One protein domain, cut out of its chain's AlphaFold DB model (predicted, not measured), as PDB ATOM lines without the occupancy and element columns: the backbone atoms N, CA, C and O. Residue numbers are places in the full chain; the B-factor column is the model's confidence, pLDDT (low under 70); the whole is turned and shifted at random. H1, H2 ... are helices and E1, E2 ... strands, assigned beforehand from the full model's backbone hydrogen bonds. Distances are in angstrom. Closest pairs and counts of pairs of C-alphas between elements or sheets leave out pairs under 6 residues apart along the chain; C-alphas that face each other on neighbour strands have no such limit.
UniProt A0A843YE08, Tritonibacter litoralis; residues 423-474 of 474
ATOM      1  N   ARG A 423      68.077  69.986   1.201       89.56
ATOM      2  CA  ARG A 423      67.821  69.032   0.125       89.56
ATOM      3  C   ARG A 423      68.061  69.677  -1.238       89.56
ATOM      4  O   ARG A 423      67.595  70.774  -1.515       89.56
ATOM      5  N   MET A 424      68.736  68.944  -2.111       87.38
ATOM      6  CA  MET A 424      69.048  69.323  -3.484       87.38
ATOM      7  C   MET A 424      68.568  68.243  -4.450       87.38
ATOM      8  O   MET A 424      68.575  67.048  -4.131       87.38
ATOM      9  N   ALA A 425      68.168  68.651  -5.653       79.56
ATOM     10  CA  ALA A 425      67.910  67.716  -6.742       79.56
ATOM     11  C   ALA A 425      69.233  67.091  -7.217       79.56
ATOM     12  O   ALA A 425      70.234  67.789  -7.354       79.56
ATOM     13  N   SER A 426      69.246  65.781  -7.471       74.38
ATOM     14  CA  SER A 426      70.418  65.088  -8.018       74.38
ATOM     15  C   SER A 426      70.018  64.096  -9.110       74.38
ATOM     16  O   SER A 426      68.861  63.686  -9.215       74.38
ATOM     17  N   THR A 427      70.983  63.655  -9.920       66.44
ATOM     18  CA  THR A 427      70.766  62.636 -10.965       66.44
ATOM     19  C   THR A 427      70.335  61.274 -10.412       66.44
ATOM     20  O   THR A 427      69.828  60.452 -11.169       66.44
ATOM     21  N   GLN A 428      70.524  61.025  -9.112       68.88
ATOM     22  CA  GLN A 428      70.128  59.794  -8.414       68.88
ATOM     23  C   GLN A 428      68.881  59.993  -7.527       68.88
ATOM     24  O   GLN A 428      68.578  59.156  -6.682       68.88
ATOM     25  N   GLY A 429      68.152  61.101  -7.711       77.31
ATOM     26  CA  GLY A 429      66.985  61.479  -6.918       77.31
ATOM     27  C   GLY A 429      67.271  62.734  -6.103       77.31
ATOM     28  O   GLY A 429      66.997  63.848  -6.551       77.31
ATOM     29  N   HIS A 430      67.832  62.563  -4.905       82.25
ATOM     30  CA  HIS A 430      68.123  63.677  -4.001       82.25
ATOM     31  C   HIS A 430      69.516  63.576  -3.393       82.25
ATOM     32  O   HIS A 430      70.107  62.504  -3.312       82.25
ATOM     33  N   SER A 431      70.038  64.725  -2.988       90.25
ATOM     34  CA  SER A 431      71.251  64.857  -2.184       90.25
ATOM     35  C   SER A 431      71.051  65.965  -1.153       90.25
ATOM     36  O   SER A 431      70.049  66.679  -1.207       90.25
ATOM     37  N   TRP A 432      71.968  66.089  -0.205       92.00
ATOM     38  CA  TRP A 432      71.878  67.020   0.910       92.00
ATOM     39  C   TRP A 432      73.145  67.852   1.007       92.00
ATOM     40  O   TRP A 432      74.240  67.304   1.091       92.00
ATOM     41  N   TRP A 433      72.996  69.172   1.013       93.88
ATOM     42  CA  TRP A 433      74.081  70.104   1.273       93.88
ATOM     43  C   TRP A 433      74.201  70.392   2.763       93.88
ATOM     44  O   TRP A 433      73.221  70.745   3.424       93.88
ATOM     45  N   ASN A 434      75.416  70.254   3.282       92.81
ATOM     46  CA  ASN A 434      75.748  70.543   4.668       92.81
ATOM     47  C   ASN A 434      76.402  71.928   4.767       92.81
ATOM     48  O   ASN A 434      77.478  72.151   4.213       92.81
ATOM     49  N   ALA A 435      75.783  72.847   5.510       93.56
ATOM     50  CA  ALA A 435      76.269  74.220   5.613       93.56
ATOM     51  C   ALA A 435      77.604  74.350   6.363       93.56
ATOM     52  O   ALA A 435      78.361  75.270   6.078       93.56
ATOM     53  N   ALA A 436      77.945  73.450   7.289       92.25
ATOM     54  CA  ALA A 436      79.212  73.529   8.021       92.25
ATOM     55  C   ALA A 436      80.408  73.098   7.156       92.25
ATOM     56  O   ALA A 436      81.471  73.724   7.178       92.25
ATOM     57  N   THR A 437      80.239  72.040   6.358       91.31
ATOM     58  CA  THR A 437      81.332  71.474   5.548       91.31
ATOM     59  C   THR A 437      81.334  71.978   4.107       91.31
ATOM     60  O   THR A 437      82.389  72.031   3.475       91.31
ATOM     61  N   GLY A 438      80.173  72.374   3.584       91.88
ATOM     62  CA  GLY A 438      79.939  72.655   2.168       91.88
ATOM     63  C   GLY A 438      79.815  71.398   1.301       91.88
ATOM     64  O   GLY A 438      79.715  71.520   0.082       91.88
ATOM     65  N   ALA A 439      79.850  70.203   1.902       91.38
ATOM     66  CA  ALA A 439      79.766  68.941   1.181       91.38
ATOM     67  C   ALA A 439      78.324  68.624   0.765       91.38
ATOM     68  O   ALA A 439      77.369  68.985   1.455       91.38
ATOM     69  N   VAL A 440      78.193  67.904  -0.349       92.25
ATOM     70  CA  VAL A 440      76.929  67.332  -0.818       92.25
ATOM     71  C   VAL A 440      76.978  65.823  -0.604       92.25
ATOM     72  O   VAL A 440      77.858  65.151  -1.143       92.25
ATOM     73  N   THR A 441      76.054  65.290   0.193       90.56
ATOM     74  CA  THR A 441      76.002  63.872   0.582       90.56
ATOM     75  C   THR A 441      74.676  63.219   0.170       90.56
ATOM     76  O   THR A 441      73.673  63.914   0.014       90.56
ATOM     77  N   PRO A 442      74.620  61.887  -0.024       88.94
ATOM     78  CA  PRO A 442      73.359  61.192  -0.319       88.94
ATOM     79  C   PRO A 442      72.342  61.255   0.833       88.94
ATOM     80  O   PRO A 442      71.139  61.292   0.595       88.94
ATOM     81  N   GLU A 443      72.829  61.313   2.075       88.81
ATOM     82  CA  GLU A 443      72.026  61.379   3.301       88.81
ATOM     83  C   GLU A 443      72.262  62.700   4.052       88.81
ATOM     84  O   GLU A 443      73.350  63.276   3.933       88.81
ATOM     85  N   PRO A 444      71.273  63.199   4.820       88.88
ATOM     86  CA  PRO A 444      71.439  64.407   5.616       88.88
ATOM     87  C   PRO A 444      72.438  64.160   6.750       88.88
ATOM     88  O   PRO A 444      72.321  63.196   7.502       88.88
ATOM     89  N   THR A 445      73.412  65.057   6.897       86.19
ATOM     90  CA  THR A 445      74.408  65.002   7.974       86.19
ATOM     91  C   THR A 445      74.299  66.247   8.834       86.19
ATOM     92  O   THR A 445      74.305  67.362   8.316       86.19
ATOM     93  N   GLN A 446      74.198  66.068  10.147       80.62
ATOM     94  CA  GLN A 446      74.153  67.192  11.073       80.62
ATOM     95  C   GLN A 446      75.551  67.794  11.245       80.62
ATOM     96  O   GLN A 446      76.557  67.082  11.219       80.62
ATOM     97  N   ALA A 447      75.620  69.114  11.394       78.75
ATOM     98  CA  ALA A 447      76.867  69.792  11.707       78.75
ATOM     99  C   ALA A 447      77.278  69.525  13.164       78.75
ATOM    100  O   ALA A 447      76.486  69.744  14.078       78.75
ATOM    101  N   ASP A 448      78.526  69.105  13.369       81.31
ATOM    102  CA  ASP A 448      79.193  69.162  14.671       81.31
ATOM    103  C   ASP A 448      79.964  70.487  14.749       81.31
ATOM    104  O   ASP A 448      81.012  70.657  14.116       81.31
ATOM    105  N   LEU A 449      79.379  71.466  15.440       84.00
ATOM    106  CA  LEU A 449      79.929  72.813  15.544       84.00
ATOM    107  C   LEU A 449      80.913  72.886  16.706       84.00
ATOM    108  O   LEU A 449      80.542  72.774  17.873       84.00
ATOM    109  N   GLN A 450      82.172  73.142  16.373       85.25
ATOM    110  CA  GLN A 450      83.212  73.418  17.354       85.25
ATOM    111  C   GLN A 450      83.428  74.933  17.467       85.25
ATOM    112  O   GLN A 450      83.280  75.656  16.474       85.25
ATOM    113  N   PRO A 451      83.814  75.457  18.646       84.75
ATOM    114  CA  PRO A 451      84.143  76.869  18.779       84.75
ATOM    115  C   PRO A 451      85.250  77.276  17.791       84.75
ATOM    116  O   PRO A 451      86.233  76.545  17.627       84.75
ATOM    117  N   PRO A 452      85.137  78.445  17.137       87.06
ATOM    118  CA  PRO A 452      86.143  78.881  16.185       87.06
ATOM    119  C   PRO A 452      87.456  79.193  16.912       87.06
ATOM    120  O   PRO A 452      87.475  79.581  18.079       87.06
ATOM    121  N   ALA A 453      88.587  79.070  16.213       88.38
ATOM    122  CA  ALA A 453      89.872  79.497  16.765       88.38
ATOM    123  C   ALA A 453      89.824  80.985  17.166       88.38
ATOM    124  O   ALA A 453      89.203  81.781  16.471       88.38
ATOM    125  N   TYR A 454      90.546  81.388  18.222       88.25
ATOM    126  CA  TYR A 454      90.478  82.752  18.784       88.25
ATOM    127  C   TYR A 454      90.592  83.886  17.751       88.25
ATOM    128  O   TYR A 454      89.840  84.850  17.810       88.25
ATOM    129  N   LYS A 455      91.473  83.749  16.750       89.81
ATOM    130  CA  LYS A 455      91.648  84.740  15.665       89.81
ATOM    131  C   LYS A 455      90.417  84.928  14.757       89.81
ATOM    132  O   LYS A 455      90.384  85.861  13.965       89.81
ATOM    133  N   HIS A 456      89.459  84.008  14.831       89.25
ATOM    134  CA  HIS A 456      88.198  84.000  14.093       89.25
ATOM    135  C   HIS A 456      86.980  84.136  15.016       89.25
ATOM    136  O   HIS A 456      85.862  84.213  14.515       89.25
ATOM    137  N   MET A 457      87.178  84.163  16.341       93.69
ATOM    138  CA  MET A 457      86.104  84.474  17.279       93.69
ATOM    139  C   MET A 457      85.657  85.919  17.080       93.69
ATOM    140  O   MET A 457      86.465  86.807  16.798       93.69
ATOM    141  N   LYS A 458      84.364  86.135  17.274       94.50
ATOM    142  CA  LYS A 458      83.695  87.431  17.226       94.50
ATOM    143  C   LYS A 458      82.762  87.560  18.429       94.50
ATOM    144  O   LYS A 458      82.702  86.629  19.233       94.50
ATOM    145  N   GLY A 459      82.123  88.712  18.598       94.44
ATOM    146  CA  GLY A 459      81.077  88.906  19.600       94.44
ATOM    147  C   GLY A 459      81.461  88.523  21.036       94.44
ATOM    148  O   GLY A 459      82.589  88.762  21.491       94.44
ATOM    149  N   ARG A 460      80.514  87.910  21.762       93.62
ATOM    150  CA  ARG A 460      80.658  87.543  23.183       93.62
ATOM    151  C   ARG A 460      81.781  86.533  23.379       93.62
ATOM    152  O   ARG A 460      82.561  86.693  24.319       93.62
ATOM    153  N   MET A 461      81.920  85.543  22.489       93.12
ATOM    154  CA  MET A 461      83.002  84.549  22.585       93.12
ATOM    155  C   MET A 461      84.384  85.209  22.580       93.12
ATOM    156  O   MET A 461      85.237  84.871  23.406       93.12
ATOM    157  N   ARG A 462      84.615  86.181  21.685       94.25
ATOM    158  CA  ARG A 462      85.900  86.896  21.609       94.25
ATOM    159  C   ARG A 462      86.183  87.681  22.886       94.25
ATOM    160  O   ARG A 462      87.305  87.622  23.395       94.25
ATOM    161  N   VAL A 463      85.184  88.399  23.398       93.25
ATOM    162  CA  VAL A 463      85.300  89.220  24.615       93.25
ATOM    163  C   VAL A 463      85.604  88.349  25.838       93.25
ATOM    164  O   VAL A 463      86.544  88.632  26.585       93.25
ATOM    165  N   GLN A 464      84.869  87.251  26.015       93.56
ATOM    166  CA  GLN A 464      85.070  86.314  27.122       93.56
ATOM    167  C   GLN A 464      86.448  85.645  27.065       93.56
ATOM    168  O   GLN A 464      87.156  85.590  28.074       93.56
ATOM    169  N   GLU A 465      86.876  85.186  25.886       93.62
ATOM    170  CA  GLU A 465      88.183  84.548  25.726       93.62
ATOM    171  C   GLU A 465      89.339  85.535  25.935       93.62
ATOM    172  O   GLU A 465      90.348  85.181  26.548       93.62
ATOM    173  N   ALA A 466      89.196  86.786  25.486       93.38
ATOM    174  CA  ALA A 466      90.174  87.839  25.754       93.38
ATOM    175  C   ALA A 466      90.325  88.096  27.262       93.38
ATOM    176  O   ALA A 466      91.450  88.184  27.764       93.38
ATOM    177  N   LYS A 467      89.207  88.146  28.000       93.00
ATOM    178  CA  LYS A 467      89.205  88.292  29.461       93.00
ATOM    179  C   LYS A 467      89.907  87.115  30.143       93.00
ATOM    180  O   LYS A 467      90.846  87.336  30.903       93.00
ATOM    181  N   ARG A 468      89.551  85.876  29.782       93.50
ATOM    182  CA  ARG A 468      90.180  84.651  30.313       93.50
ATOM    183  C   ARG A 468      91.689  84.616  30.062       93.50
ATOM    184  O   ARG A 468      92.459  84.192  30.919       93.50
ATOM    185  N   ARG A 469      92.135  85.045  28.877       93.00
ATOM    186  CA  ARG A 469      93.564  85.130  28.530       93.00
ATOM    187  C   ARG A 469      94.300  86.176  29.361       93.00
ATOM    188  O   ARG A 469      95.422  85.910  29.775       93.00
ATOM    189  N   LYS A 470      93.670  87.325  29.623       92.50
ATOM    190  CA  LYS A 470      94.224  88.374  30.488       92.50
ATOM    191  C   LYS A 470      94.344  87.899  31.937       92.50
ATOM    192  O   LYS A 470      95.379  88.116  32.546       92.50
ATOM    193  N   GLU A 471      93.329  87.208  32.453       93.75
ATOM    194  CA  GLU A 471      93.332  86.631  33.808       93.75
ATOM    195  C   GLU A 471      94.404  85.553  33.997       93.75
ATOM    196  O   GLU A 471      94.970  85.461  35.073       93.75
ATOM    197  N   LYS A 472      94.717  84.762  32.962       91.81
ATOM    198  CA  LYS A 472      95.806  83.765  33.003       91.81
ATOM    199  C   LYS A 472      97.214  84.359  32.897       91.81
ATOM    200  O   LYS A 472      98.180  83.646  33.151       91.81
ATOM    201  N   ALA A 473      97.329  85.587  32.392       89.56
ATOM    202  CA  ALA A 473      98.606  86.277  32.219       89.56
ATOM    203  C   ALA A 473      99.002  87.110  33.451       89.56
ATOM    204  O   ALA A 473     100.163  87.503  33.557       89.56
ATOM    205  N   LEU A 474      98.033  87.393  34.327       81.12
ATOM    206  CA  LEU A 474      98.212  87.955  35.665       81.12
ATOM    207  C   LEU A 474      98.512  86.826  36.656       81.12
ATOM    208  O   LEU A 474      99.282  87.098  37.602       81.12
TER     209      LEU A 474
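What this domain is: This is residues 423 to 474 of the 474 residues of a protein of Tritonibacter litoralis (UniProt A0A843YE08). The domain is a drawn-out rod with a small two-strand hairpin, E1 and E2, at one end and a single helix, H1, at the other, joined by a long stretch with no named element. That stretch first loops back to E2, where residues 440 to 441 pair with residues 432 to 433, and then runs on to H1, whose residues 467 to 473 stick out with Leu 474. The printed part has 52 residues with two named strands and one named helix, in the order E1, E2, H1; the sheet, E1 - E2, is antiparallel. The class is mixed, helices and strands, with 24 residues, under half, in named elements. The whole is extended, with a radius of gyration of the C-alphas of 18.3 A and spans of 59 by 14 by 13 A.

How they stand to each other: E1, residues 423 to 426, and E2, residues 429 to 433, form a hairpin with a tight link of 2 residues. The strands are antiparallel, with 134 degrees between their directions. C-alphas 423 and 432 face each other at 4.6 A. N 424 and O 431 are within hydrogen-bond range at 2.8 A, as are N 431 and O 424 at 3.0 A. H1, residues 459 to 473, is apart from E1. In H1 every O i to N i+4 pair is within hydrogen-bond range.

Where its parts are: E1 begins at C-alpha 423, (67.821, 69.032, 0.125). E2 is 13.9 A long from first to last C-alpha and ends at C-alpha 433, (74.081, 70.104, 1.273). H1 is 21.8 A long and ends at C-alpha 473, (98.606, 86.277, 32.219).

The domain as a whole: The C-alphas of Thr 427 and Leu 474, the two farthest apart, are 59.7 A apart. The printed part has no cut, and the link from E2 to H1, 25 residues, is long. The mean pLDDT of the printed part is 88.3; residues 427 to 428 are under 70.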